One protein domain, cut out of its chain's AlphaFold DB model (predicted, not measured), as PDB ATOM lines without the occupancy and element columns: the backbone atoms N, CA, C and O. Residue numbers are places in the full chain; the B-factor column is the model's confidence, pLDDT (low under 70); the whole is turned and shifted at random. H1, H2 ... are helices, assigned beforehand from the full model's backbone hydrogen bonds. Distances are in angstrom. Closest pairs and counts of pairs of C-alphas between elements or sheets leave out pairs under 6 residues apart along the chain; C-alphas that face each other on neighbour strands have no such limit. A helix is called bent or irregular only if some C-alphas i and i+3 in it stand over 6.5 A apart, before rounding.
ATOM      1  N   PHE A   2     392.490 242.596 215.774       81.06
ATOM      2  CA  PHE A   2     392.665 241.192 215.342       81.06
ATOM      3  C   PHE A   2     391.385 240.335 215.447       81.06
ATOM      4  O   PHE A   2     390.960 239.751 214.456       81.06
ATOM      5  N   LEU A   3     390.708 240.340 216.606       85.69
ATOM      6  CA  LEU A   3     389.436 239.620 216.783       85.69
ATOM      7  C   LEU A   3     388.339 240.090 215.813       85.69
ATOM      8  O   LEU A   3     387.575 239.272 215.315       85.69
ATOM      9  N   ALA A   4     388.290 241.387 215.494       84.94
ATOM     10  CA  ALA A   4     387.333 241.937 214.534       84.94
ATOM     11  C   ALA A   4     387.608 241.450 213.104       84.94
ATOM     12  O   ALA A   4     386.672 241.179 212.358       84.94
ATOM     13  N   ILE A   5     388.879 241.270 212.730       86.00
ATOM     14  CA  ILE A   5     389.258 240.692 211.433       86.00
ATOM     15  C   ILE A   5     388.827 239.223 211.366       86.00
ATOM     16  O   ILE A   5     388.167 238.835 210.404       86.00
ATOM     17  N   VAL A   6     389.118 238.424 212.398       88.31
ATOM     18  CA  VAL A   6     388.662 237.022 212.473       88.31
ATOM     19  C   VAL A   6     387.137 236.951 212.368       88.31
ATOM     20  O   VAL A   6     386.590 236.176 211.586       88.31
ATOM     21  N   TYR A   7     386.444 237.823 213.092       87.44
ATOM     22  CA  TYR A   7     384.994 237.923 213.046       87.44
ATOM     23  C   TYR A   7     384.460 238.299 211.654       87.44
ATOM     24  O   TYR A   7     383.506 237.697 211.161       87.44
ATOM     25  N   SER A   8     385.129 239.222 210.964       85.06
ATOM     26  CA  SER A   8     384.790 239.604 209.591       85.06
ATOM     27  C   SER A   8     384.951 238.461 208.591       85.06
ATOM     28  O   SER A   8     384.164 238.358 207.654       85.06
ATOM     29  N   MET A   9     385.915 237.558 208.807       86.56
ATOM     30  CA  MET A   9     386.081 236.362 207.976       86.56
ATOM     31  C   MET A   9     384.907 235.394 208.153       86.56
ATOM     32  O   MET A   9     384.447 234.807 207.173       86.56
ATOM     33  N   VAL A  10     384.374 235.268 209.374       87.19
ATOM     34  CA  VAL A  10     383.155 234.484 209.638       87.19
ATOM     35  C   VAL A  10     381.960 235.099 208.911       87.19
ATOM     36  O   VAL A  10     381.255 234.393 208.188       87.19
ATOM     37  N   ILE A  11     381.771 236.418 209.029       86.44
ATOM     38  CA  ILE A  11     380.719 237.153 208.306       86.44
ATOM     39  C   ILE A  11     380.862 236.945 206.800       86.44
ATOM     40  O   ILE A  11     379.884 236.621 206.130       86.44
ATOM     41  N   LEU A  12     382.080 237.056 206.271       85.94
ATOM     42  CA  LEU A  12     382.353 236.833 204.859       85.94
ATOM     43  C   LEU A  12     382.014 235.421 204.415       85.94
ATOM     44  O   LEU A  12     381.452 235.249 203.338       85.94
ATOM     45  N   ARG A  13     382.319 234.406 205.225       83.94
ATOM     46  CA  ARG A  13     381.980 233.015 204.908       83.94
ATOM     47  C   ARG A  13     380.467 232.795 204.866       83.94
ATOM     48  O   ARG A  13     379.997 232.051 204.009       83.94
ATOM     49  N   ILE A  14     379.713 233.443 205.752       81.88
ATOM     50  CA  ILE A  14     378.243 233.399 205.759       81.88
ATOM     51  C   ILE A  14     377.685 234.106 204.520       81.88
ATOM     52  O   ILE A  14     376.831 233.560 203.829       81.88
ATOM     53  N   VAL A  15     378.205 235.292 204.218       80.38
ATOM     54  CA  VAL A  15     377.774 236.141 203.104       80.38
ATOM     55  C   VAL A  15     378.093 235.513 201.738       80.38
ATOM     56  O   VAL A  15     377.236 235.487 200.867       80.38
ATOM     57  N   SER A  16     379.294 234.956 201.564       75.25
ATOM     58  CA  SER A  16     379.755 234.359 200.297       75.25
ATOM     59  C   SER A  16     379.176 232.976 199.996       75.25
ATOM     60  O   SER A  16     379.001 232.642 198.829       75.25
ATOM     61  N   ASN A  17     378.882 232.162 201.018       69.75
ATOM     62  CA  ASN A  17     378.212 230.868 200.816       69.75
ATOM     63  C   ASN A  17     376.682 230.980 200.869       69.75
ATOM     64  O   ASN A  17     375.982 230.055 200.457       69.75
ATOM     65  N   GLY A  18     376.148 232.072 201.421       60.88
ATOM     66  CA  GLY A  18     374.721 232.350 201.465       60.88
ATOM     67  C   GLY A  18     374.249 232.846 200.104       60.88
ATOM     68  O   GLY A  18     374.810 233.781 199.556       60.88
ATOM     69  N   ALA A  19     373.204 232.232 199.554       59.47
ATOM     70  CA  ALA A  19     372.627 232.544 198.244       59.47
ATOM     71  C   ALA A  19     371.935 233.932 198.176       59.47
ATOM     72  O   ALA A  19     370.758 234.007 197.832       59.47
ATOM     73  N   ASN A  20     372.617 235.019 198.563       68.38
ATOM     74  CA  ASN A  20     372.029 236.338 198.840       68.38
ATOM     75  C   ASN A  20     370.879 236.280 199.864       68.38
ATOM     76  O   ASN A  20     369.917 237.035 199.780       68.38
ATOM     77  N   LEU A  21     370.953 235.375 200.842       77.56
ATOM     78  CA  LEU A  21     369.962 235.277 201.917       77.56
ATOM     79  C   LEU A  21     370.500 235.937 203.183       77.56
ATOM     80  O   LEU A  21     371.684 235.818 203.493       77.56
ATOM     81  N   SER A  22     369.621 236.593 203.943       82.50
ATOM     82  CA  SER A  22     369.985 237.084 205.272       82.50
ATOM     83  C   SER A  22     370.288 235.910 206.202       82.50
ATOM     84  O   SER A  22     369.759 234.810 206.011       82.50
ATOM     85  N   ILE A  23     371.088 236.140 207.246       84.56
ATOM     86  CA  ILE A  23     371.431 235.095 208.226       84.56
ATOM     87  C   ILE A  23     370.184 234.413 208.812       84.56
ATOM     88  O   ILE A  23     370.157 233.197 208.961       84.56
ATOM     89  N   ILE A  24     369.109 235.174 209.038       85.75
ATOM     90  CA  ILE A  24     367.833 234.661 209.550       85.75
ATOM     91  C   ILE A  24     367.202 233.688 208.548       85.75
ATOM     92  O   ILE A  24     366.797 232.588 208.926       85.75
ATOM     93  N   ILE A  25     367.128 234.070 207.268       84.75
ATOM     94  CA  ILE A  25     366.532 233.229 206.220       84.75
ATOM     95  C   ILE A  25     367.397 231.988 205.979       84.75
ATOM     96  O   ILE A  25     366.863 230.885 205.840       84.75
ATOM     97  N   LEU A  26     368.722 232.149 205.991       86.19
ATOM     98  CA  LEU A  26     369.667 231.045 205.873       86.19
ATOM     99  C   LEU A  26     369.461 230.027 207.002       86.19
ATOM    100  O   LEU A  26     369.292 228.843 206.723       86.19
ATOM    101  N   THR A  27     369.389 230.465 208.261       85.56
ATOM    102  CA  THR A  27     369.129 229.566 209.396       85.56
ATOM    103  C   THR A  27     367.742 228.935 209.312       85.56
ATOM    104  O   THR A  27     367.608 227.739 209.564       85.56
ATOM    105  N   LYS A  28     366.719 229.689 208.888       87.94
ATOM    106  CA  LYS A  28     365.348 229.176 208.721       87.94
ATOM    107  C   LYS A  28     365.269 228.042 207.692       87.94
ATOM    108  O   LYS A  28     364.462 227.134 207.873       87.94
ATOM    109  N   LYS A  29     366.121 228.069 206.658       87.75
ATOM    110  CA  LYS A  29     366.239 226.994 205.656       87.75
ATOM    111  C   LYS A  29     366.710 225.670 206.273       87.75
ATOM    112  O   LYS A  29     366.241 224.622 205.850       87.75
ATOM    113  N   TYR A  30     367.612 225.716 207.255       87.31
ATOM    114  CA  TYR A  30     368.084 224.520 207.964       87.31
ATOM    115  C   TYR A  30     367.143 224.103 209.100       87.31
ATOM    116  O   TYR A  30     366.910 222.916 209.304       87.31
ATOM    117  N   SER A  31     366.604 225.069 209.848       92.06
ATOM    118  CA  SER A  31     365.643 224.832 210.924       92.06
ATOM    119  C   SER A  31     364.732 226.051 211.122       92.06
ATOM    120  O   SER A  31     365.199 227.109 211.561       92.06
ATOM    121  N   PRO A  32     363.415 225.924 210.862       92.19
ATOM    122  CA  PRO A  32     362.468 227.024 211.025       92.19
ATOM    123  C   PRO A  32     362.393 227.575 212.452       92.19
ATOM    124  O   PRO A  32     362.245 228.785 212.644       92.19
ATOM    125  N   VAL A  33     362.527 226.692 213.448       94.56
ATOM    126  CA  VAL A  33     362.490 227.049 214.872       94.56
ATOM    127  C   VAL A  33     363.726 227.863 215.241       94.56
ATOM    128  O   VAL A  33     363.593 228.973 215.753       94.56
ATOM    129  N   LEU A  34     364.927 227.371 214.904       92.19
ATOM    130  CA  LEU A  34     366.175 228.080 215.205       92.19
ATOM    131  C   LEU A  34     366.264 229.418 214.468       92.19
ATOM    132  O   LEU A  34     366.698 230.404 215.057       92.19
ATOM    133  N   GLY A  35     365.807 229.482 213.214       89.94
ATOM    134  CA  GLY A  35     365.759 230.739 212.465       89.94
ATOM    135  C   GLY A  35     364.839 231.777 213.113       89.94
ATOM    136  O   GLY A  35     365.180 232.956 213.159       89.94
ATOM    137  N   SER A  36     363.703 231.342 213.665       91.50
ATOM    138  CA  SER A  36     362.759 232.236 214.351       91.50
ATOM    139  C   SER A  36     363.312 232.735 215.688       91.50
ATOM    140  O   SER A  36     363.234 233.931 215.970       91.50
ATOM    141  N   ILE A  37     363.940 231.851 216.472       94.75
ATOM    142  CA  ILE A  37     364.617 232.217 217.727       94.75
ATOM    143  C   ILE A  37     365.750 233.211 217.449       94.75
ATOM    144  O   ILE A  37     365.834 234.247 218.102       94.75
ATOM    145  N   LEU A  38     366.591 232.934 216.448       92.12
ATOM    146  CA  LEU A  38     367.682 233.824 216.057       92.12
ATOM    147  C   LEU A  38     367.158 235.198 215.625       92.12
ATOM    148  O   LEU A  38     367.693 236.218 216.053       92.12
ATOM    149  N   GLY A  39     366.100 235.234 214.812       91.44
ATOM    150  CA  GLY A  39     365.459 236.485 214.408       91.44
ATOM    151  C   GLY A  39     364.967 237.297 215.606       91.44
ATOM    152  O   GLY A  39     365.239 238.492 215.683       91.44
ATOM    153  N   PHE A  40     364.317 236.647 216.574       94.62
ATOM    154  CA  PHE A  40     363.852 237.297 217.802       94.62
ATOM    155  C   PHE A  40     365.007 237.863 218.642       94.62
ATOM    156  O   PHE A  40     364.959 239.023 219.052       94.62
ATOM    157  N   ILE A  41     366.075 237.082 218.837       94.31
ATOM    158  CA  ILE A  41     367.281 237.526 219.550       94.31
ATOM    159  C   ILE A  41     367.899 238.744 218.859       94.31
ATOM    160  O   ILE A  41     368.263 239.707 219.531       94.31
ATOM    161  N   LEU A  42     367.991 238.731 217.528       92.25
ATOM    162  CA  LEU A  42     368.575 239.835 216.767       92.25
ATOM    163  C   LEU A  42     367.725 241.107 216.849       92.25
ATOM    164  O   LEU A  42     368.284 242.191 216.983       92.25
ATOM    165  N   VAL A  43     366.394 240.993 216.832       93.62
ATOM    166  CA  VAL A  43     365.504 242.146 217.045       93.62
ATOM    167  C   VAL A  43     365.746 242.767 218.420       93.62
ATOM    168  O   VAL A  43     365.957 243.975 218.507       93.62
ATOM    169  N   ILE A  44     365.783 241.959 219.485       95.56
ATOM    170  CA  ILE A  44     366.075 242.457 220.839       95.56
ATOM    171  C   ILE A  44     367.463 243.099 220.892       95.56
ATOM    172  O   ILE A  44     367.609 244.196 221.426       95.56
ATOM    173  N   TYR A  45     368.467 242.449 220.311       92.94
ATOM    174  CA  TYR A  45     369.836 242.951 220.261       92.94
ATOM    175  C   TYR A  45     369.919 244.346 219.622       92.94
ATOM    176  O   TYR A  45     370.474 245.262 220.228       92.94
ATOM    177  N   PHE A  46     369.308 244.541 218.450       92.31
ATOM    178  CA  PHE A  46     369.315 245.844 217.778       92.31
ATOM    179  C   PHE A  46     368.476 246.900 218.501       92.31
ATOM    180  O   PHE A  46     368.843 248.072 218.471       92.31
ATOM    181  N   ILE A  47     367.395 246.514 219.184       94.31
ATOM    182  CA  ILE A  47     366.640 247.438 220.041       94.31
ATOM    183  C   ILE A  47     367.522 247.934 221.191       94.31
ATOM    184  O   ILE A  47     367.595 249.138 221.426       94.31
ATOM    185  N   LEU A  48     368.218 247.028 221.885       94.50
ATOM    186  CA  LEU A  48     369.093 247.385 223.006       94.50
ATOM    187  C   LEU A  48     370.228 248.311 222.565       94.50
ATOM    188  O   LEU A  48     370.459 249.333 223.205       94.50
ATOM    189  N   ILE A  49     370.884 248.001 221.448       92.38
ATOM    190  CA  ILE A  49     371.924 248.866 220.876       92.38
ATOM    191  C   ILE A  49     371.351 250.216 220.447       92.38
ATOM    192  O   ILE A  49     371.937 251.255 220.740       92.38
ATOM    193  N   GLY A  50     370.174 250.227 219.818       93.31
ATOM    194  CA  GLY A  50     369.485 251.461 219.455       93.31
ATOM    195  C   GLY A  50     369.213 252.360 220.666       93.31
ATOM    196  O   GLY A  50     369.391 253.572 220.574       93.31
ATOM    197  N   PHE A  51     368.849 251.780 221.815       94.56
ATOM    198  CA  PHE A  51     368.696 252.525 223.066       94.56
ATOM    199  C   PHE A  51     370.015 253.093 223.588       94.56
ATOM    200  O   PHE A  51     370.025 254.241 224.031       94.56
ATOM    201  N   VAL A  52     371.106 252.322 223.530       93.62
ATOM    202  CA  VAL A  52     372.443 252.800 223.921       93.62
ATOM    203  C   VAL A  52     372.830 254.007 223.072       93.62
ATOM    204  O   VAL A  52     373.130 255.063 223.618       93.62
ATOM    205  N   TYR A  53     372.681 253.919 221.750       92.88
ATOM    206  CA  TYR A  53     372.990 255.040 220.865       92.88
ATOM    207  C   TYR A  53     372.091 256.246 221.068       92.88
ATOM    208  O   TYR A  53     372.580 257.372 221.134       92.88
ATOM    209  N   LEU A  54     370.784 256.034 221.217       95.69
ATOM    210  CA  LEU A  54     369.872 257.125 221.539       95.69
ATOM    211  C   LEU A  54     370.314 257.836 222.823       95.69
ATOM    212  O   LEU A  54     370.315 259.065 222.870       95.69
ATOM    213  N   ARG A  55     370.719 257.074 223.843       95.50
ATOM    214  CA  ARG A  55     371.193 257.620 225.112       95.50
ATOM    215  C   ARG A  55     372.487 258.416 224.949       95.50
ATOM    216  O   ARG A  55     372.533 259.539 225.443       95.50
ATOM    217  N   ASP A  56     373.465 257.890 224.217       93.88
ATOM    218  CA  ASP A  56     374.738 258.573 223.955       93.88
ATOM    219  C   ASP A  56     374.519 259.918 223.247       93.88
ATOM    220  O   ASP A  56     375.070 260.947 223.648       93.88
ATOM    221  N   PHE A  57     373.645 259.948 222.234       93.88
ATOM    222  CA  PHE A  57     373.300 261.189 221.537       93.88
ATOM    223  C   PHE A  57     372.545 262.178 222.429       93.88
ATOM    224  O   PHE A  57     372.796 263.381 222.353       93.88
ATOM    225  N   VAL A  58     371.634 261.702 223.281       96.19
ATOM    226  CA  VAL A  58     370.920 262.560 224.240       96.19
ATOM    227  C   VAL A  58     371.887 263.162 225.253       96.19
ATOM    228  O   VAL A  58     371.823 264.363 225.501       96.19
ATOM    229  N   ASP A  59     372.798 262.365 225.805       94.81
ATOM    230  CA  ASP A  59     373.791 262.839 226.769       94.81
ATOM    231  C   ASP A  59     374.758 263.843 226.126       94.81
ATOM    232  O   ASP A  59     375.052 264.877 226.728       94.81
ATOM    233  N   PHE A  60     375.144 263.633 224.865       92.62
ATOM    234  CA  PHE A  60     375.892 264.630 224.098       92.62
ATOM    235  C   PHE A  60     375.095 265.929 223.879       92.62
ATOM    236  O   PHE A  60     375.628 267.024 224.060       92.62
ATOM    237  N   MET A  61     373.807 265.842 223.537       93.88
ATOM    238  CA  MET A  61     372.943 267.017 223.360       93.88
ATOM    239  C   MET A  61     372.684 267.772 224.668       93.88
ATOM    240  O   MET A  61     372.592 269.001 224.650       93.88
ATOM    241  N   ASN A  62     372.628 267.079 225.806       94.19
ATOM    242  CA  ASN A  62     372.459 267.702 227.120       94.19
ATOM    243  C   ASN A  62     373.608 268.656 227.478       94.19
ATOM    244  O   ASN A  62     373.378 269.612 228.214       94.19
ATOM    245  N   LEU A  63     374.814 268.454 226.931       93.19
ATOM    246  CA  LEU A  63     375.933 269.387 227.119       93.19
ATOM    247  C   LEU A  63     375.621 270.784 226.557       93.19
ATOM    248  O   LEU A  63     376.066 271.786 227.113       93.19
ATOM    249  N   TYR A  64     374.834 270.855 225.481       93.19
ATOM    250  CA  TYR A  64     374.453 272.106 224.817       93.19
ATOM    251  C   TYR A  64     373.067 272.604 225.240       93.19
ATOM    252  O   TYR A  64     372.815 273.809 225.266       93.19
ATOM    253  N   PHE A  65     372.171 271.685 225.606       92.88
ATOM    254  CA  PHE A  65     370.793 271.972 226.001       92.88
ATOM    255  C   PHE A  65     370.481 271.467 227.420       92.88
ATOM    256  O   PHE A  65     369.531 270.706 227.602       92.88
ATOM    257  N   PRO A  66     371.209 271.917 228.459       91.56
ATOM    258  CA  PRO A  66     371.110 271.348 229.809       91.56
ATOM    259  C   PRO A  66     369.751 271.580 230.484       91.56
ATOM    260  O   PRO A  66     369.407 270.906 231.450       91.56
ATOM    261  N   LYS A  67     368.972 272.555 229.999       93.94
ATOM    262  CA  LYS A  67     367.628 272.867 230.512       93.94
ATOM    263  C   LYS A  67     366.524 272.050 229.839       93.94
ATOM    264  O   LYS A  67     365.391 272.073 230.315       93.94
ATOM    265  N   THR A  68     366.823 271.370 228.734       94.62
ATOM    266  CA  THR A  68     365.833 270.578 228.006       94.62
ATOM    267  C   THR A  68     365.715 269.203 228.661       94.62
ATOM    268  O   THR A  68     366.721 268.514 228.805       94.62
ATOM    269  N   PRO A  69     364.506 268.757 229.046       94.31
ATOM    270  CA  PRO A  69     364.312 267.418 229.579       94.31
ATOM    271  C   PRO A  69     364.807 266.341 228.610       94.31
ATOM    272  O   PRO A  69     364.466 266.349 227.425       94.31
ATOM    273  N   THR A  70     365.540 265.362 229.137       94.38
ATOM    274  CA  THR A  70     366.121 264.254 228.361       94.38
ATOM    275  C   THR A  70     365.082 263.506 227.529       94.38
ATOM    276  O   THR A  70     365.346 263.160 226.384       94.38
ATOM    277  N   VAL A  71     363.867 263.334 228.060       95.38
ATOM    278  CA  VAL A  71     362.741 262.693 227.362       95.38
ATOM    279  C   VAL A  71     362.387 263.418 226.059       95.38
ATOM    280  O   VAL A  71     362.111 262.762 225.058       95.38
ATOM    281  N   ILE A  72     362.430 264.754 226.039       96.25
ATOM    282  CA  ILE A  72     362.112 265.537 224.837       96.25
ATOM    283  C   ILE A  72     363.185 265.315 223.768       96.25
ATOM    284  O   ILE A  72     362.849 265.057 222.613       96.25
ATOM    285  N   LEU A  73     364.465 265.338 224.154       95.75
ATOM    286  CA  LEU A  73     365.574 265.053 223.239       95.75
ATOM    287  C   LEU A  73     365.485 263.625 222.681       95.75
ATOM    288  O   LEU A  73     365.592 263.437 221.468       95.75
ATOM    289  N   SER A  74     365.202 262.637 223.537       95.75
ATOM    290  CA  SER A  74     364.998 261.244 223.125       95.75
ATOM    291  C   SER A  74     363.867 261.103 222.108       95.75
ATOM    292  O   SER A  74     364.019 260.388 221.116       95.75
ATOM    293  N   LEU A  75     362.735 261.783 222.324       96.38
ATOM    294  CA  LEU A  75     361.598 261.746 221.404       96.38
ATOM    295  C   LEU A  75     361.959 262.356 220.049       96.38
ATOM    296  O   LEU A  75     361.716 261.725 219.022       96.38
ATOM    297  N   ILE A  76     362.578 263.539 220.035       95.88
ATOM    298  CA  ILE A  76     362.988 264.216 218.795       95.88
ATOM    299  C   ILE A  76     363.944 263.331 217.986       95.88
ATOM    300  O   ILE A  76     363.729 263.123 216.790       95.88
ATOM    301  N   LEU A  77     364.966 262.765 218.633       95.06
ATOM    302  CA  LEU A  77     365.932 261.881 217.977       95.06
ATOM    303  C   LEU A  77     365.279 260.582 217.478       95.06
ATOM    304  O   LEU A  77     365.585 260.126 216.377       95.06
ATOM    305  N   SER A  78     364.321 260.030 218.226       95.62
ATOM    306  CA  SER A  78     363.551 258.853 217.795       95.62
ATOM    307  C   SER A  78     362.688 259.154 216.564       95.62
ATOM    308  O   SER A  78     362.666 258.361 215.621       95.62
ATOM    309  N   PHE A  79     362.019 260.313 216.522       96.44
ATOM    310  CA  PHE A  79     361.259 260.753 215.347       96.44
ATOM    311  C   PHE A  79     362.159 260.960 214.129       96.44
ATOM    312  O   PHE A  79     361.790 260.564 213.022       96.44
ATOM    313  N   LEU A  80     363.352 261.526 214.325       93.69
ATOM    314  CA  LEU A  80     364.335 261.683 213.254       93.69
ATOM    315  C   LEU A  80     364.803 260.321 212.718       93.69
ATOM    316  O   LEU A  80     364.874 260.136 211.504       93.69
ATOM    317  N   GLY A  81     365.044 259.350 213.604       92.62
ATOM    318  CA  GLY A  81     365.355 257.971 213.227       92.62
ATOM    319  C   GLY A  81     364.231 257.319 212.416       92.62
ATOM    320  O   GLY A  81     364.477 256.771 211.341       92.62
ATOM    321  N   ALA A  82     362.979 257.448 212.865       94.12
ATOM    322  CA  ALA A  82     361.812 256.949 212.134       94.12
ATOM    323  C   ALA A  82     361.663 257.609 210.750       94.12
ATOM    324  O   ALA A  82     361.357 256.938 209.760       94.12
ATOM    325  N   TYR A  83     361.931 258.914 210.658       94.94
ATOM    326  CA  TYR A  83     361.953 259.633 209.388       94.94
ATOM    327  C   TYR A  83     363.067 259.128 208.462       94.94
ATOM    328  O   TYR A  83     362.812 258.896 207.282       94.94
ATOM    329  N   ALA A  84     364.274 258.888 208.980       91.50
ATOM    330  CA  ALA A  84     365.381 258.335 208.200       91.50
ATOM    331  C   ALA A  84     365.054 256.938 207.644       91.50
ATOM    332  O   ALA A  84     365.319 256.672 206.472       91.50
ATOM    333  N   ILE A  85     364.399 256.080 208.436       91.38
ATOM    334  CA  ILE A  85     363.922 254.763 207.981       91.38
ATOM    335  C   ILE A  85     362.940 254.915 206.812       91.38
ATOM    336  O   ILE A  85     363.053 254.195 205.819       91.38
ATOM    337  N   LYS A  86     362.016 255.885 206.885       94.69
ATOM    338  CA  LYS A  86     361.049 256.164 205.809       94.69
ATOM    339  C   LYS A  86     361.726 256.567 204.490       94.69
ATOM    340  O   LYS A  86     361.189 256.270 203.429       94.69
ATOM    341  N   GLN A  87     362.886 257.222 204.546       94.31
ATOM    342  CA  GLN A  87     363.649 257.635 203.359       94.31
ATOM    343  C   GLN A  87     364.414 256.481 202.685       94.31
ATOM    344  O   GLN A  87     364.896 256.628 201.561       94.31
ATOM    345  N   GLY A  88     364.507 255.324 203.344       91.62
ATOM    346  CA  GLY A  88     365.127 254.122 202.801       91.62
ATOM    347  C   GLY A  88     366.652 254.069 202.941       91.62
ATOM    348  O   GLY A  88     367.332 255.040 203.280       91.62
ATOM    349  N   LEU A  89     367.201 252.884 202.663       88.81
ATOM    350  CA  LEU A  89     368.607 252.550 202.911       88.81
ATOM    351  C   LEU A  89     369.591 253.420 202.113       88.81
ATOM    352  O   LEU A  89     370.664 253.746 202.611       88.81
ATOM    353  N   GLU A  90     369.233 253.822 200.893       90.06
ATOM    354  CA  GLU A  90     370.107 254.628 200.032       90.06
ATOM    355  C   GLU A  90     370.362 256.025 200.617       90.06
ATOM    356  O   GLU A  90     371.485 256.531 200.579       90.06
ATOM    357  N   VAL A  91     369.333 256.643 201.205       91.19
ATOM    358  CA  VAL A  91     369.465 257.943 201.871       91.19
ATOM    359  C   VAL A  91     370.325 257.811 203.126       91.19
ATOM    360  O   VAL A  91     371.226 258.623 203.323       91.19
ATOM    361  N   ILE A  92     370.122 256.754 203.917       91.12
ATOM    362  CA  ILE A  92     370.940 256.468 205.107       91.12
ATOM    363  C   ILE A  92     372.412 256.269 204.719       91.12
ATOM    364  O   ILE A  92     373.291 256.861 205.341       91.12
ATOM    365  N   ALA A  93     372.694 255.501 203.663       88.38
ATOM    366  CA  ALA A  93     374.057 255.260 203.190       88.38
ATOM    367  C   ALA A  93     374.753 256.551 202.720       88.38
ATOM    368  O   ALA A  93     375.920 256.777 203.043       88.38
ATOM    369  N   ARG A  94     374.035 257.432 202.008       91.06
ATOM    370  CA  ARG A  94     374.559 258.751 201.612       91.06
ATOM    371  C   ARG A  94     374.853 259.640 202.815       91.06
ATOM    372  O   ARG A  94     375.913 260.256 202.864       91.06
ATOM    373  N   LEU A  95     373.942 259.689 203.786       91.69
ATOM    374  CA  LEU A  95     374.149 260.452 205.016       91.69
ATOM    375  C   LEU A  95     375.348 259.917 205.805       91.69
ATOM    376  O   LEU A  95     376.185 260.707 206.227       91.69
ATOM    377  N   ALA A  96     375.488 258.594 205.931       88.81
ATOM    378  CA  ALA A  96     376.636 257.974 206.587       88.81
ATOM    379  C   ALA A  96     377.964 258.374 205.921       88.81
ATOM    380  O   ALA A  96     378.918 258.711 206.617       88.81
ATOM    381  N   ALA A  97     378.015 258.420 204.584       89.50
ATOM    382  CA  ALA A  97     379.200 258.872 203.856       89.50
ATOM    383  C   ALA A  97     379.535 260.351 204.126       89.50
ATOM    384  O   ALA A  97     380.705 260.696 204.286       89.50
ATOM    385  N   ILE A  98     378.524 261.221 204.225       93.06
ATOM    386  CA  ILE A  98     378.714 262.644 204.552       93.06
ATOM    387  C   ILE A  98     379.209 262.809 205.996       93.06
ATOM    388  O   ILE A  98     380.112 263.605 206.248       93.06
ATOM    389  N   LEU A  99     378.662 262.035 206.937       89.50
ATOM    390  CA  LEU A  99     379.014 262.095 208.360       89.50
ATOM    391  C   LEU A  99     380.448 261.633 208.664       89.50
ATOM    392  O   LEU A  99     380.980 261.973 209.717       89.50
ATOM    393  N   ILE A 100     381.116 260.939 207.739       89.19
ATOM    394  CA  ILE A 100     382.546 260.626 207.877       89.19
ATOM    395  C   ILE A 100     383.395 261.907 207.892       89.19
ATOM    396  O   ILE A 100     384.388 261.964 208.614       89.19
ATOM    397  N   LEU A 101     383.011 262.953 207.153       91.06
ATOM    398  CA  LEU A 101     383.778 264.202 207.074       91.06
ATOM    399  C   LEU A 101     383.943 264.911 208.432       91.06
ATOM    400  O   LEU A 101     385.087 265.174 208.807       91.06
ATOM    401  N   PRO A 102     382.873 265.207 209.202       89.56
ATOM    402  CA  PRO A 102     383.034 265.816 210.519       89.56
ATOM    403  C   PRO A 102     383.784 264.902 211.495       89.56
ATOM    404  O   PRO A 102     384.563 265.407 212.297       89.56
ATOM    405  N   VAL A 103     383.631 263.575 211.403       88.12
ATOM    406  CA  VAL A 103     384.412 262.633 212.227       88.12
ATOM    407  C   VAL A 103     385.905 262.757 211.927       88.12
ATOM    408  O   VAL A 103     386.704 262.905 212.849       88.12
ATOM    409  N   LEU A 104     386.292 262.761 210.650       90.00
ATOM    410  CA  LEU A 104     387.686 262.950 210.249       90.00
ATOM    411  C   LEU A 104     388.230 264.309 210.690       90.00
ATOM    412  O   LEU A 104     389.361 264.382 211.166       90.00
ATOM    413  N   LEU A 105     387.427 265.369 210.588       90.06
ATOM    414  CA  LEU A 105     387.816 266.692 211.065       90.06
ATOM    415  C   LEU A 105     388.101 266.679 212.573       90.06
ATOM    416  O   LEU A 105     389.138 267.185 212.992       90.06
ATOM    417  N   LEU A 106     387.229 266.066 213.378       85.81
ATOM    418  CA  LEU A 106     387.426 265.942 214.827       85.81
ATOM    419  C   LEU A 106     388.691 265.146 215.168       85.81
ATOM    420  O   LEU A 106     389.443 265.550 216.054       85.81
ATOM    421  N   VAL A 107     388.956 264.059 214.438       87.00
ATOM    422  CA  VAL A 107     390.181 263.260 214.592       87.00
ATOM    423  C   VAL A 107     391.418 264.103 214.291       87.00
ATOM    424  O   VAL A 107     392.353 264.114 215.086       87.00
ATOM    425  N   VAL A 108     391.426 264.840 213.177       87.81
ATOM    426  CA  VAL A 108     392.567 265.674 212.767       87.81
ATOM    427  C   VAL A 108     392.799 266.816 213.754       87.81
ATOM    428  O   VAL A 108     393.930 267.013 214.194       87.81
ATOM    429  N   VAL A 109     391.747 267.542 214.144       86.50
ATOM    430  CA  VAL A 109     391.845 268.642 215.118       86.50
ATOM    431  C   VAL A 109     392.350 268.123 216.461       86.50
ATOM    432  O   VAL A 109     393.268 268.704 217.038       86.50
ATOM    433  N   GLY A 110     391.800 267.004 216.934       82.88
ATOM    434  CA  GLY A 110     392.236 266.378 218.173       82.88
ATOM    435  C   GLY A 110     393.692 265.911 218.113       82.88
ATOM    436  O   GLY A 110     394.460 266.168 219.038       82.88
ATOM    437  N   PHE A 111     394.104 265.274 217.017       83.44
ATOM    438  CA  PHE A 111     395.477 264.808 216.826       83.44
ATOM    439  C   PHE A 111     396.487 265.963 216.769       83.44
ATOM    440  O   PHE A 111     397.492 265.937 217.484       83.44
ATOM    441  N   ILE A 112     396.209 267.003 215.976       83.69
ATOM    442  CA  ILE A 112     397.070 268.190 215.863       83.69
ATOM    443  C   ILE A 112     397.157 268.915 217.207       83.69
ATOM    444  O   ILE A 112     398.258 269.226 217.653       83.69
ATOM    445  N   GLY A 113     396.025 269.136 217.884       78.88
ATOM    446  CA  GLY A 113     395.995 269.813 219.183       78.88
ATOM    447  C   GLY A 113     396.831 269.105 220.253       78.88
ATOM    448  O   GLY A 113     397.442 269.760 221.093       78.88
ATOM    449  N   ASN A 114     396.920 267.775 220.180       74.50
ATOM    450  CA  ASN A 114     397.727 266.974 221.095       74.50
ATOM    451  C   ASN A 114     399.206 266.908 220.709       74.50
ATOM    452  O   ASN A 114     400.054 266.861 221.594       74.50
ATOM    453  N   SER A 115     399.534 266.966 219.415       69.88
ATOM    454  CA  SER A 115     400.913 266.826 218.919       69.88
ATOM    455  C   SER A 115     401.878 267.887 219.467       69.88
ATOM    456  O   SER A 115     403.081 267.650 219.507       69.88
ATOM    457  N   PHE A 116     401.371 269.044 219.906       65.38
ATOM    458  CA  PHE A 116     402.197 270.140 220.422       65.38
ATOM    459  C   PHE A 116     402.548 270.037 221.914       65.38
ATOM    460  O   PHE A 116     403.526 270.649 222.325       65.38
ATOM    461  N   ASN A 117     401.790 269.277 222.716       63.75
ATOM    462  CA  ASN A 117     401.930 269.250 224.182       63.75
ATOM    463  C   ASN A 117     402.022 267.829 224.768       63.75
ATOM    464  O   ASN A 117     401.922 267.657 225.975       63.75
ATOM    465  N   PHE A 118     402.169 266.793 223.938       61.38
ATOM    466  CA  PHE A 118     402.077 265.412 224.408       61.38
ATOM    467  C   PHE A 118     403.301 264.997 225.237       61.38
ATOM    468  O   PHE A 118     404.405 264.874 224.704       61.38
ATOM    469  N   ASP A 119     403.095 264.703 226.522       62.41
ATOM    470  CA  ASP A 119     404.065 263.950 227.316       62.41
ATOM    471  C   ASP A 119     403.925 262.449 226.997       62.41
ATOM    472  O   ASP A 119     402.847 261.869 227.141       62.41
ATOM    473  N   TYR A 120     404.995 261.817 226.506       57.62
ATOM    474  CA  TYR A 120     405.005 260.420 226.046       57.62
ATOM    475  C   TYR A 120     404.993 259.400 227.194       57.62
ATOM    476  O   TYR A 120     404.770 258.208 226.959       57.62
ATOM    477  N   HIS A 121     405.213 259.849 228.431       54.81
ATOM    478  CA  HIS A 121     405.312 258.984 229.603       54.81
ATOM    479  C   HIS A 121     404.074 258.108 229.940       54.81
ATOM    480  O   HIS A 121     404.296 257.020 230.471       54.81
ATOM    481  N   PRO A 122     402.805 258.448 229.607       55.34
ATOM    482  CA  PRO A 122     401.642 257.622 229.969       55.34
ATOM    483  C   PRO A 122     401.301 256.471 229.002       55.34
ATOM    484  O   PRO A 122     400.470 255.632 229.345       55.34
ATOM    485  N   ILE A 123     401.864 256.413 227.784       55.12
ATOM    486  CA  ILE A 123     401.427 255.424 226.765       55.12
ATOM    487  C   ILE A 123     401.910 254.007 227.098       55.12
ATOM    488  O   ILE A 123     401.278 253.018 226.722       55.12
ATOM    489  N   LEU A 124     403.012 253.894 227.835       54.22
ATOM    490  CA  LEU A 124     403.524 252.618 228.311       54.22
ATOM    491  C   LEU A 124     402.792 252.234 229.599       54.22
ATOM    492  O   LEU A 124     403.407 252.164 230.655       54.22
ATOM    493  N   ILE A 125     401.482 251.976 229.519       56.09
ATOM    494  CA  ILE A 125     400.833 251.149 230.542       56.09
ATOM    495  C   ILE A 125     401.544 249.798 230.433       56.09
ATOM    496  O   ILE A 125     401.382 249.120 229.409       56.09
ATOM    497  N   PRO A 126     402.392 249.413 231.399       55.53
ATOM    498  CA  PRO A 126     403.077 248.150 231.283       55.53
ATOM    499  C   PRO A 126     401.995 247.069 231.335       55.53
ATOM    500  O   PRO A 126     400.995 247.189 232.048       55.53
ATOM    501  N   ILE A 127     402.150 246.022 230.525       63.91
ATOM    502  CA  ILE A 127     401.271 244.846 230.551       63.91
ATOM    503  C   ILE A 127     401.602 244.075 231.840       63.91
ATOM    504  O   ILE A 127     402.143 242.975 231.805       63.91
ATOM    505  N   GLU A 128     401.360 244.684 232.998       66.44
ATOM    506  CA  GLU A 128     401.667 244.105 234.306       66.44
ATOM    507  C   GLU A 128     400.653 243.008 234.642       66.44
ATOM    508  O   GLU A 128     400.983 242.035 235.317       66.44
ATOM    509  N   ASN A 129     399.430 243.113 234.101       77.88
ATOM    510  CA  ASN A 129     398.366 242.140 234.307       77.88
ATOM    511  C   ASN A 129     397.670 241.729 233.002       77.88
ATOM    512  O   ASN A 129     396.699 242.346 232.555       77.88
ATOM    513  N   TRP A 130     398.105 240.602 232.433       79.19
ATOM    514  CA  TRP A 130     397.498 239.990 231.245       79.19
ATOM    515  C   TRP A 130     395.984 239.776 231.363       79.19
ATOM    516  O   TRP A 130     395.274 239.855 230.360       79.19
ATOM    517  N   LYS A 131     395.463 239.539 232.574       84.56
ATOM    518  CA  LYS A 131     394.028 239.320 232.791       84.56
ATOM    519  C   LYS A 131     393.210 240.569 232.469       84.56
ATOM    520  O   LYS A 131     392.156 240.458 231.845       84.56
ATOM    521  N   ASP A 132     393.683 241.740 232.877       82.19
ATOM    522  CA  ASP A 132     392.963 242.995 232.655       82.19
ATOM    523  C   ASP A 132     393.129 243.483 231.214       82.19
ATOM    524  O   ASP A 132     392.157 243.938 230.608       82.19
ATOM    525  N   THR A 133     394.288 243.232 230.600       81.69
ATOM    526  CA  THR A 133     394.485 243.435 229.157       81.69
ATOM    527  C   THR A 133     393.505 242.599 228.331       81.69
ATOM    528  O   THR A 133     392.854 243.125 227.428       81.69
ATOM    529  N   ILE A 134     393.328 241.310 228.654       83.44
ATOM    530  CA  ILE A 134     392.370 240.440 227.950       83.44
ATOM    531  C   ILE A 134     390.934 240.954 228.114       83.44
ATOM    532  O   ILE A 134     390.191 240.993 227.131       83.44
ATOM    533  N   LYS A 135     390.539 241.399 229.315       84.25
ATOM    534  CA  LYS A 135     389.217 242.018 229.518       84.25
ATOM    535  C   LYS A 135     389.036 243.257 228.641       84.25
ATOM    536  O   LYS A 135     387.992 243.385 228.008       84.25
ATOM    537  N   GLY A 136     390.045 244.126 228.561       81.69
ATOM    538  CA  GLY A 136     390.017 245.315 227.705       81.69
ATOM    539  C   GLY A 136     389.874 244.973 226.219       81.69
ATOM    540  O   GLY A 136     389.104 245.613 225.501       81.69
ATOM    541  N   VAL A 137     390.542 243.908 225.761       82.75
ATOM    542  CA  VAL A 137     390.411 243.399 224.385       82.75
ATOM    543  C   VAL A 137     388.999 242.872 224.112       82.75
ATOM    544  O   VAL A 137     388.428 243.199 223.070       82.75
ATOM    545  N   ILE A 138     388.425 242.089 225.031       84.50
ATOM    546  CA  ILE A 138     387.056 241.558 224.902       84.50
ATOM    547  C   ILE A 138     386.039 242.701 224.899       84.50
ATOM    548  O   ILE A 138     385.152 242.722 224.050       84.50
ATOM    549  N   PHE A 139     386.193 243.671 225.801       82.75
ATOM    550  CA  PHE A 139     385.325 244.843 225.859       82.75
ATOM    551  C   PHE A 139     385.419 245.669 224.574       82.75
ATOM    552  O   PHE A 139     384.408 246.006 223.979       82.75
ATOM    553  N   SER A 140     386.623 245.912 224.059       79.25
ATOM    554  CA  SER A 140     386.789 246.641 222.794       79.25
ATOM    555  C   SER A 140     386.196 245.885 221.598       79.25
ATOM    556  O   SER A 140     385.753 246.502 220.628       79.25
ATOM    557  N   PHE A 141     386.185 244.548 221.644       81.12
ATOM    558  CA  PHE A 141     385.615 243.710 220.592       81.12
ATOM    559  C   PHE A 141     384.089 243.836 220.485       81.12
ATOM    560  O   PHE A 141     383.575 243.743 219.370       81.12
ATOM    561  N   THR A 142     383.366 244.102 221.580       80.88
ATOM    562  CA  THR A 142     381.896 244.238 221.533       80.88
ATOM    563  C   THR A 142     381.443 245.378 220.619       80.88
ATOM    564  O   THR A 142     380.410 245.242 219.969       80.88
ATOM    565  N   THR A 143     382.269 246.419 220.459       79.69
ATOM    566  CA  THR A 143     382.083 247.519 219.490       79.69
ATOM    567  C   THR A 143     381.882 247.022 218.053       79.69
ATOM    568  O   THR A 143     381.199 247.652 217.256       79.69
ATOM    569  N   TYR A 144     382.459 245.870 217.697       82.50
ATOM    570  CA  TYR A 144     382.340 245.287 216.359       82.50
ATOM    571  C   TYR A 144     381.140 244.339 216.213       82.50
ATOM    572  O   TYR A 144     380.931 243.796 215.126       82.50
ATOM    573  N   GLY A 145     380.341 244.124 217.265       83.25
ATOM    574  CA  GLY A 145     379.175 243.234 217.224       83.25
ATOM    575  C   GLY A 145     378.131 243.652 216.184       83.25
ATOM    576  O   GLY A 145     377.465 242.815 215.577       83.25
ATOM    577  N   GLU A 146     378.068 244.942 215.876       84.56
ATOM    578  CA  GLU A 146     377.142 245.499 214.889       84.56
ATOM    579  C   GLU A 146     377.454 245.101 213.457       84.56
ATOM    580  O   GLU A 146     376.573 245.173 212.602       84.56
ATOM    581  N   LEU A 147     378.659 244.589 213.188       86.31
ATOM    582  CA  LEU A 147     378.991 244.038 211.877       86.31
ATOM    583  C   LEU A 147     378.052 242.885 211.483       86.31
ATOM    584  O   LEU A 147     377.917 242.612 210.290       86.31
ATOM    585  N   LEU A 148     377.333 242.259 212.432       87.31
ATOM    586  CA  LEU A 148     376.233 241.335 212.121       87.31
ATOM    587  C   LEU A 148     375.218 241.929 211.151       87.31
ATOM    588  O   LEU A 148     374.692 241.190 210.316       87.31
ATOM    589  N   VAL A 149     374.961 243.238 211.210       87.62
ATOM    590  CA  VAL A 149     374.011 243.904 210.312       87.62
ATOM    591  C   VAL A 149     374.412 243.733 208.845       87.62
ATOM    592  O   VAL A 149     373.545 243.625 207.981       87.62
ATOM    593  N   LEU A 150     375.709 243.591 208.547       85.69
ATOM    594  CA  LEU A 150     376.201 243.353 207.187       85.69
ATOM    595  C   LEU A 150     375.677 242.031 206.615       85.69
ATOM    596  O   LEU A 150     375.399 241.956 205.421       85.69
ATOM    597  N   THR A 151     375.451 241.015 207.454       85.50
ATOM    598  CA  THR A 151     374.828 239.749 207.018       85.50
ATOM    599  C   THR A 151     373.359 239.919 206.616       85.50
ATOM    600  O   THR A 151     372.826 239.102 205.870       85.50
ATOM    601  N   MET A 152     372.694 240.972 207.100       86.19
ATOM    602  CA  MET A 152     371.308 241.305 206.759       86.19
ATOM    603  C   MET A 152     371.215 242.281 205.589       86.19
ATOM    604  O   MET A 152     370.287 242.178 204.790       86.19
ATOM    605  N   LEU A 153     372.168 243.209 205.485       85.19
ATOM    606  CA  LEU A 153     372.215 244.205 204.417       85.19
ATOM    607  C   LEU A 153     372.775 243.640 203.114       85.19
ATOM    608  O   LEU A 153     372.372 244.096 202.050       85.19
ATOM    609  N   HIS A 154     373.667 242.647 203.169       82.44
ATOM    610  CA  HIS A 154     374.298 242.093 201.972       82.44
ATOM    611  C   HIS A 154     373.303 241.658 200.873       82.44
ATOM    612  O   HIS A 154     373.492 242.092 199.736       82.44
ATOM    613  N   PRO A 155     372.209 240.922 201.171       82.50
ATOM    614  CA  PRO A 155     371.151 240.612 200.199       82.50
ATOM    615  C   PRO A 155     370.557 241.813 199.452       82.50
ATOM    616  O   PRO A 155     370.036 241.659 198.352       82.50
ATOM    617  N   LEU A 156     370.595 243.002 200.062       81.00
ATOM    618  CA  LEU A 156     370.046 244.241 199.505       81.00
ATOM    619  C   LEU A 156     371.059 244.982 198.619       81.00
ATOM    620  O   LEU A 156     370.718 245.981 197.988       81.00
ATOM    621  N   THR A 157     372.308 244.519 198.582       76.88
ATOM    622  CA  THR A 157     373.384 245.108 197.781       76.88
ATOM    623  C   THR A 157     373.578 244.336 196.480       76.88
ATOM    624  O   THR A 157     373.303 243.141 196.397       76.88
ATOM    625  N   LYS A 158     374.063 245.011 195.431       70.69
ATOM    626  CA  LYS A 158     374.412 244.325 194.179       70.69
ATOM    627  C   LYS A 158     375.554 243.346 194.450       70.69
ATOM    628  O   LYS A 158     376.582 243.748 194.994       70.69
ATOM    629  N   SER A 159     375.387 242.088 194.036       63.34
ATOM    630  CA  SER A 159     376.425 241.061 194.144       63.34
ATOM    631  C   SER A 159     377.695 241.544 193.447       63.34
ATOM    632  O   SER A 159     377.717 241.722 192.228       63.34
ATOM    633  N   SER A 160     378.737 241.796 194.232       60.16
ATOM    634  CA  SER A 160     380.026 242.264 193.746       60.16
ATOM    635  C   SER A 160     381.079 241.196 193.994       60.16
ATOM    636  O   SER A 160     381.211 240.690 195.111       60.16
ATOM    637  N   GLU A 161     381.896 240.934 192.978       65.81
ATOM    638  CA  GLU A 161     383.139 240.160 193.079       65.81
ATOM    639  C   GLU A 161     384.063 240.685 194.205       65.81
ATOM    640  O   GLU A 161     384.861 239.945 194.772       65.81
ATOM    641  N   ASN A 162     383.891 241.946 194.627       75.19
ATOM    642  CA  ASN A 162     384.676 242.603 195.672       75.19
ATOM    643  C   ASN A 162     384.024 242.611 197.071       75.19
ATOM    644  O   ASN A 162     384.449 243.387 197.929       75.19
ATOM    645  N   THR A 163     383.032 241.757 197.350       78.88
ATOM    646  CA  THR A 163     382.333 241.705 198.658       78.88
ATOM    647  C   THR A 163     383.294 241.603 199.859       78.88
ATOM    648  O   THR A 163     383.084 242.254 200.881       78.88
ATOM    649  N   ALA A 164     384.410 240.877 199.711       81.75
ATOM    650  CA  ALA A 164     385.470 240.798 200.722       81.75
ATOM    651  C   ALA A 164     386.066 242.161 201.097       81.75
ATOM    652  O   ALA A 164     386.211 242.474 202.280       81.75
ATOM    653  N   LYS A 165     386.363 242.997 200.098       83.94
ATOM    654  CA  LYS A 165     386.935 244.331 200.316       83.94
ATOM    655  C   LYS A 165     385.942 245.247 201.027       83.94
ATOM    656  O   LYS A 165     386.339 245.968 201.936       83.94
ATOM    657  N   PHE A 166     384.660 245.173 200.666       82.94
ATOM    658  CA  PHE A 166     383.611 245.984 201.290       82.94
ATOM    659  C   PHE A 166     383.359 245.642 202.760       82.94
ATOM    660  O   PHE A 166     382.904 246.507 203.498       82.94
ATOM    661  N   ILE A 167     383.673 244.421 203.201       84.69
ATOM    662  CA  ILE A 167     383.537 244.031 204.610       84.69
ATOM    663  C   ILE A 167     384.828 244.312 205.390       84.69
ATOM    664  O   ILE A 167     384.766 244.853 206.489       84.69
ATOM    665  N   ILE A 168     386.002 243.993 204.838       86.69
ATOM    666  CA  ILE A 168     387.275 244.104 205.574       86.69
ATOM    667  C   ILE A 168     387.774 245.554 205.655       86.69
ATOM    668  O   ILE A 168     388.253 245.978 206.709       86.69
ATOM    669  N   MET A 169     387.673 246.332 204.572       86.75
ATOM    670  CA  MET A 169     388.263 247.675 204.518       86.75
ATOM    671  C   MET A 169     387.660 248.642 205.556       86.75
ATOM    672  O   MET A 169     388.439 249.301 206.246       86.75
ATOM    673  N   PRO A 170     386.324 248.699 205.757       85.88
ATOM    674  CA  PRO A 170     385.737 249.547 206.794       85.88
ATOM    675  C   PRO A 170     386.167 249.159 208.209       85.88
ATOM    676  O   PRO A 170     386.293 250.029 209.059       85.88
ATOM    677  N   ILE A 171     386.435 247.876 208.469       87.56
ATOM    678  CA  ILE A 171     386.863 247.389 209.789       87.56
ATOM    679  C   ILE A 171     388.282 247.848 210.097       87.56
ATOM    680  O   ILE A 171     388.550 248.315 211.202       87.56
ATOM    681  N   ILE A 172     389.188 247.732 209.122       88.00
ATOM    682  CA  ILE A 172     390.557 248.237 209.262       88.00
ATOM    683  C   ILE A 172     390.519 249.754 209.450       88.00
ATOM    684  O   ILE A 172     391.148 250.274 210.368       88.00
ATOM    685  N   PHE A 173     389.739 250.454 208.626       88.00
ATOM    686  CA  PHE A 173     389.594 251.904 208.704       88.00
ATOM    687  C   PHE A 173     389.032 252.362 210.058       88.00
ATOM    688  O   PHE A 173     389.637 253.204 210.715       88.00
ATOM    689  N   ALA A 174     387.935 251.761 210.527       86.94
ATOM    690  CA  ALA A 174     387.358 252.047 211.839       86.94
ATOM    691  C   ALA A 174     388.333 251.709 212.976       86.94
ATOM    692  O   ALA A 174     388.467 252.482 213.919       86.94
ATOM    693  N   GLY A 175     389.064 250.595 212.871       86.69
ATOM    694  CA  GLY A 175     390.081 250.211 213.847       86.69
ATOM    695  C   GLY A 175     391.214 251.231 213.960       86.69
ATOM    696  O   GLY A 175     391.613 251.571 215.073       86.69
ATOM    697  N   LEU A 176     391.688 251.760 212.829       87.44
ATOM    698  CA  LEU A 176     392.682 252.834 212.803       87.44
ATOM    699  C   LEU A 176     392.121 254.135 213.386       87.44
ATOM    700  O   LEU A 176     392.784 254.755 214.214       87.44
ATOM    701  N   LEU A 177     390.894 254.519 213.023       87.81
ATOM    702  CA  LEU A 177     390.250 255.710 213.583       87.81
ATOM    703  C   LEU A 177     390.099 255.618 215.103       87.81
ATOM    704  O   LEU A 177     390.453 256.560 215.805       87.81
ATOM    705  N   ILE A 178     389.637 254.478 215.623       85.75
ATOM    706  CA  ILE A 178     389.510 254.248 217.068       85.75
ATOM    707  C   ILE A 178     390.880 254.318 217.752       85.75
ATOM    708  O   ILE A 178     390.982 254.895 218.833       85.75
ATOM    709  N   ALA A 179     391.935 253.780 217.132       83.88
ATOM    710  CA  ALA A 179     393.286 253.849 217.685       83.88
ATOM    711  C   ALA A 179     393.782 255.302 217.798       83.88
ATOM    712  O   ALA A 179     394.277 255.699 218.853       83.88
ATOM    713  N   VAL A 180     393.589 256.113 216.751       84.81
ATOM    714  CA  VAL A 180     393.971 257.537 216.758       84.81
ATOM    715  C   VAL A 180     393.127 258.332 217.756       84.81
ATOM    716  O   VAL A 180     393.674 259.116 218.524       84.81
ATOM    717  N   LEU A 181     391.813 258.102 217.805       83.81
ATOM    718  CA  LEU A 181     390.926 258.756 218.774       83.81
ATOM    719  C   LEU A 181     391.324 258.432 220.210       83.81
ATOM    720  O   LEU A 181     391.397 259.327 221.047       83.81
ATOM    721  N   THR A 182     391.623 257.166 220.485       80.81
ATOM    722  CA  THR A 182     392.115 256.731 221.794       80.81
ATOM    723  C   THR A 182     393.406 257.466 222.155       80.81
ATOM    724  O   THR A 182     393.498 258.029 223.242       80.81
ATOM    725  N   TYR A 183     394.367 257.542 221.227       78.38
ATOM    726  CA  TYR A 183     395.605 258.306 221.418       78.38
ATOM    727  C   TYR A 183     395.335 259.782 221.757       78.38
ATOM    728  O   TYR A 183     395.850 260.300 222.748       78.38
ATOM    729  N   THR A 184     394.476 260.445 220.981       78.62
ATOM    730  CA  THR A 184     394.071 261.838 221.206       78.62
ATOM    731  C   THR A 184     393.409 262.041 222.571       78.62
ATOM    732  O   THR A 184     393.693 263.024 223.255       78.62
ATOM    733  N   LEU A 185     392.527 261.128 222.987       77.38
ATOM    734  CA  LEU A 185     391.861 261.208 224.286       77.38
ATOM    735  C   LEU A 185     392.869 261.102 225.430       77.38
ATOM    736  O   LEU A 185     392.856 261.950 226.320       77.38
ATOM    737  N   TYR A 186     393.772 260.119 225.384       75.88
ATOM    738  CA  TYR A 186     394.807 259.962 226.408       75.88
ATOM    739  C   TYR A 186     395.715 261.191 226.520       75.88
ATOM    740  O   TYR A 186     396.003 261.615 227.639       75.88
ATOM    741  N   GLY A 187     396.100 261.801 225.396       73.31
ATOM    742  CA  GLY A 187     396.875 263.047 225.401       73.31
ATOM    743  C   GLY A 187     396.156 264.218 226.050       73.31
ATOM    744  O   GLY A 187     396.739 264.966 226.830       73.31
ATOM    745  N   ASN A 188     394.860 264.368 225.779       71.62
ATOM    746  CA  ASN A 188     394.082 265.438 226.392       71.62
ATOM    747  C   ASN A 188     393.975 265.240 227.909       71.62
ATOM    748  O   ASN A 188     394.124 266.201 228.662       71.62
ATOM    749  N   PHE A 189     393.751 264.005 228.369       68.19
ATOM    750  CA  PHE A 189     393.686 263.715 229.801       68.19
ATOM    751  C   PHE A 189     395.032 263.932 230.496       68.19
ATOM    752  O   PHE A 189     395.047 264.573 231.546       68.19
ATOM    753  N   SER A 190     396.155 263.480 229.926       65.25
ATOM    754  CA  SER A 190     397.476 263.719 230.527       65.25
ATOM    755  C   SER A 190     397.777 265.215 230.651       65.25
ATOM    756  O   SER A 190     398.174 265.679 231.721       65.25
ATOM    757  N   ASN A 191     397.476 265.997 229.612       64.56
ATOM    758  CA  ASN A 191     397.618 267.454 229.635       64.56
ATOM    759  C   ASN A 191     396.781 268.116 230.740       64.56
ATOM    760  O   ASN A 191     397.260 269.035 231.411       64.56
ATOM    761  N   LEU A 192     395.550 267.646 230.971       64.25
ATOM    762  CA  LEU A 192     394.693 268.147 232.052       64.25
ATOM    763  C   LEU A 192     395.257 267.811 233.439       64.25
ATOM    764  O   LEU A 192     395.302 268.697 234.292       64.25
ATOM    765  N   TYR A 193     395.734 266.583 233.659       63.03
ATOM    766  CA  TYR A 193     396.373 266.195 234.923       63.03
ATOM    767  C   TYR A 193     397.587 267.079 235.243       63.03
ATOM    768  O   TYR A 193     397.697 267.596 236.355       63.03
ATOM    769  N   HIS A 194     398.459 267.332 234.262       62.28
ATOM    770  CA  HIS A 194     399.628 268.194 234.464       62.28
ATOM    771  C   HIS A 194     399.263 269.669 234.681       62.28
ATOM    772  O   HIS A 194     399.873 270.327 235.525       62.28
ATOM    773  N   THR A 195     398.263 270.183 233.959       62.81
ATOM    774  CA  THR A 195     397.836 271.591 234.058       62.81
ATOM    775  C   THR A 195     397.168 271.894 235.400       62.81
ATOM    776  O   THR A 195     397.395 272.962 235.968       62.81
ATOM    777  N   TYR A 196     396.369 270.963 235.928       66.69
ATOM    778  CA  TYR A 196     395.594 271.172 237.155       66.69
ATOM    779  C   TYR A 196     396.202 270.532 238.416       66.69
ATOM    780  O   TYR A 196     395.646 270.741 239.492       66.69
ATOM    781  N   ARG A 197     397.337 269.813 238.317       54.59
ATOM    782  CA  ARG A 197     397.999 269.100 239.437       54.59
ATOM    783  C   ARG A 197     396.996 268.360 240.345       54.59
ATOM    784  O   ARG A 197     397.001 268.556 241.561       54.59
TER     785      ARG A 197
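Overview. This is residues 2 to 197 of the 198 residues of an uncharacterized protein of Peptococcaceae bacterium BRH_c4b (UniProt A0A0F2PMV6). Eight helices make a loose, open frame round a mostly empty middle: long H3 runs along one side, H8 with H5 along the other, H4 bridges H3 and H5, and H1 with H7 lies on the side away from H4. H2 folds back on the beginning of H3, while residues 124 to 136, of which 130 to 136 belong to H6, stick out. The printed part has 196 residues, with eight named helices, H1 to H8 in chain order, and no named strand; the class is all helix. The whole is loose, with a radius of gyration of the C-alphas of 20.4 A and spans of 62 by 44 by 32 A.

Arrangement. H1, residues 2 to 17, touches H7, residues 145 to 156, with residues 8 to 15 alone; the closest C-alphas, of Val 15 and Thr 151, are 6.1 A apart, at a shallow tilt of 23 degrees, the same way. H1 also touches residues 163 to 172 of H8, residues 163 to 196, at a shallow tilt of 22 degrees, opposite ways; the closest C-alphas, of Leu 12 and Ala 164, are 6.5 A apart. H2, residues 23 to 30, and H3, residues 32 to 62, form a helical hairpin, closest at the C-alphas of Lys 28 and Gly 35, 4.1 A. H3 touches H4, residues 70 to 87, at a steep tilt of 54 degrees, with the C-alphas of Val 58 and Leu 73 closest, at 6.0 A. H4 and H5, residues 89 to 115, only just touch, with 3 pairs of C-alphas within 8 A, and touch only at the corner; the C-alphas of Ala 84 and Ile 92 are closest, at 6.6 A. H5 touches H8, the same way, at 36 degrees, only just steep; the closest C-alphas, of Phe 111 and Thr 184, are 5.5 A apart. H6, residues 130 to 142, is close to but not clearly touching H1. H3 and H7 are near each other; H3 and H8 are apart. Every O i to N i+4 pair is within hydrogen-bond range in H1, H3, H4 and H6; the counts are 3 of 4 in H2, 20 of 23 in H5, 28 of 30 in H8 and 2 of 8 in H7, which has 7 of 9 O i to N i+3 pairs within range.

Along the chain. H1 begins at C-alpha 2 (392.665, 241.192, 215.342). From first to last C-alpha H3 measures 44.9 A, H4 26.0 A, H5 38.8 A and H8 50.3 A. H7 is only just irregular: C-alphas 152 and 155 are 6.6 A apart. H8 ends at C-alpha 196 (395.594, 271.172, 237.155).

Size, cuts and confidence. The C-alphas farthest apart, of Lys 29 and Arg 197, are 62.6 A apart. The printed part has no cut. The link from H5 to H6, 14 residues, is long. The mean pLDDT of the printed part is 83.7; it is under 70 in residues 17 to 20, 115 to 128, 159 to 161 and 189 to 197.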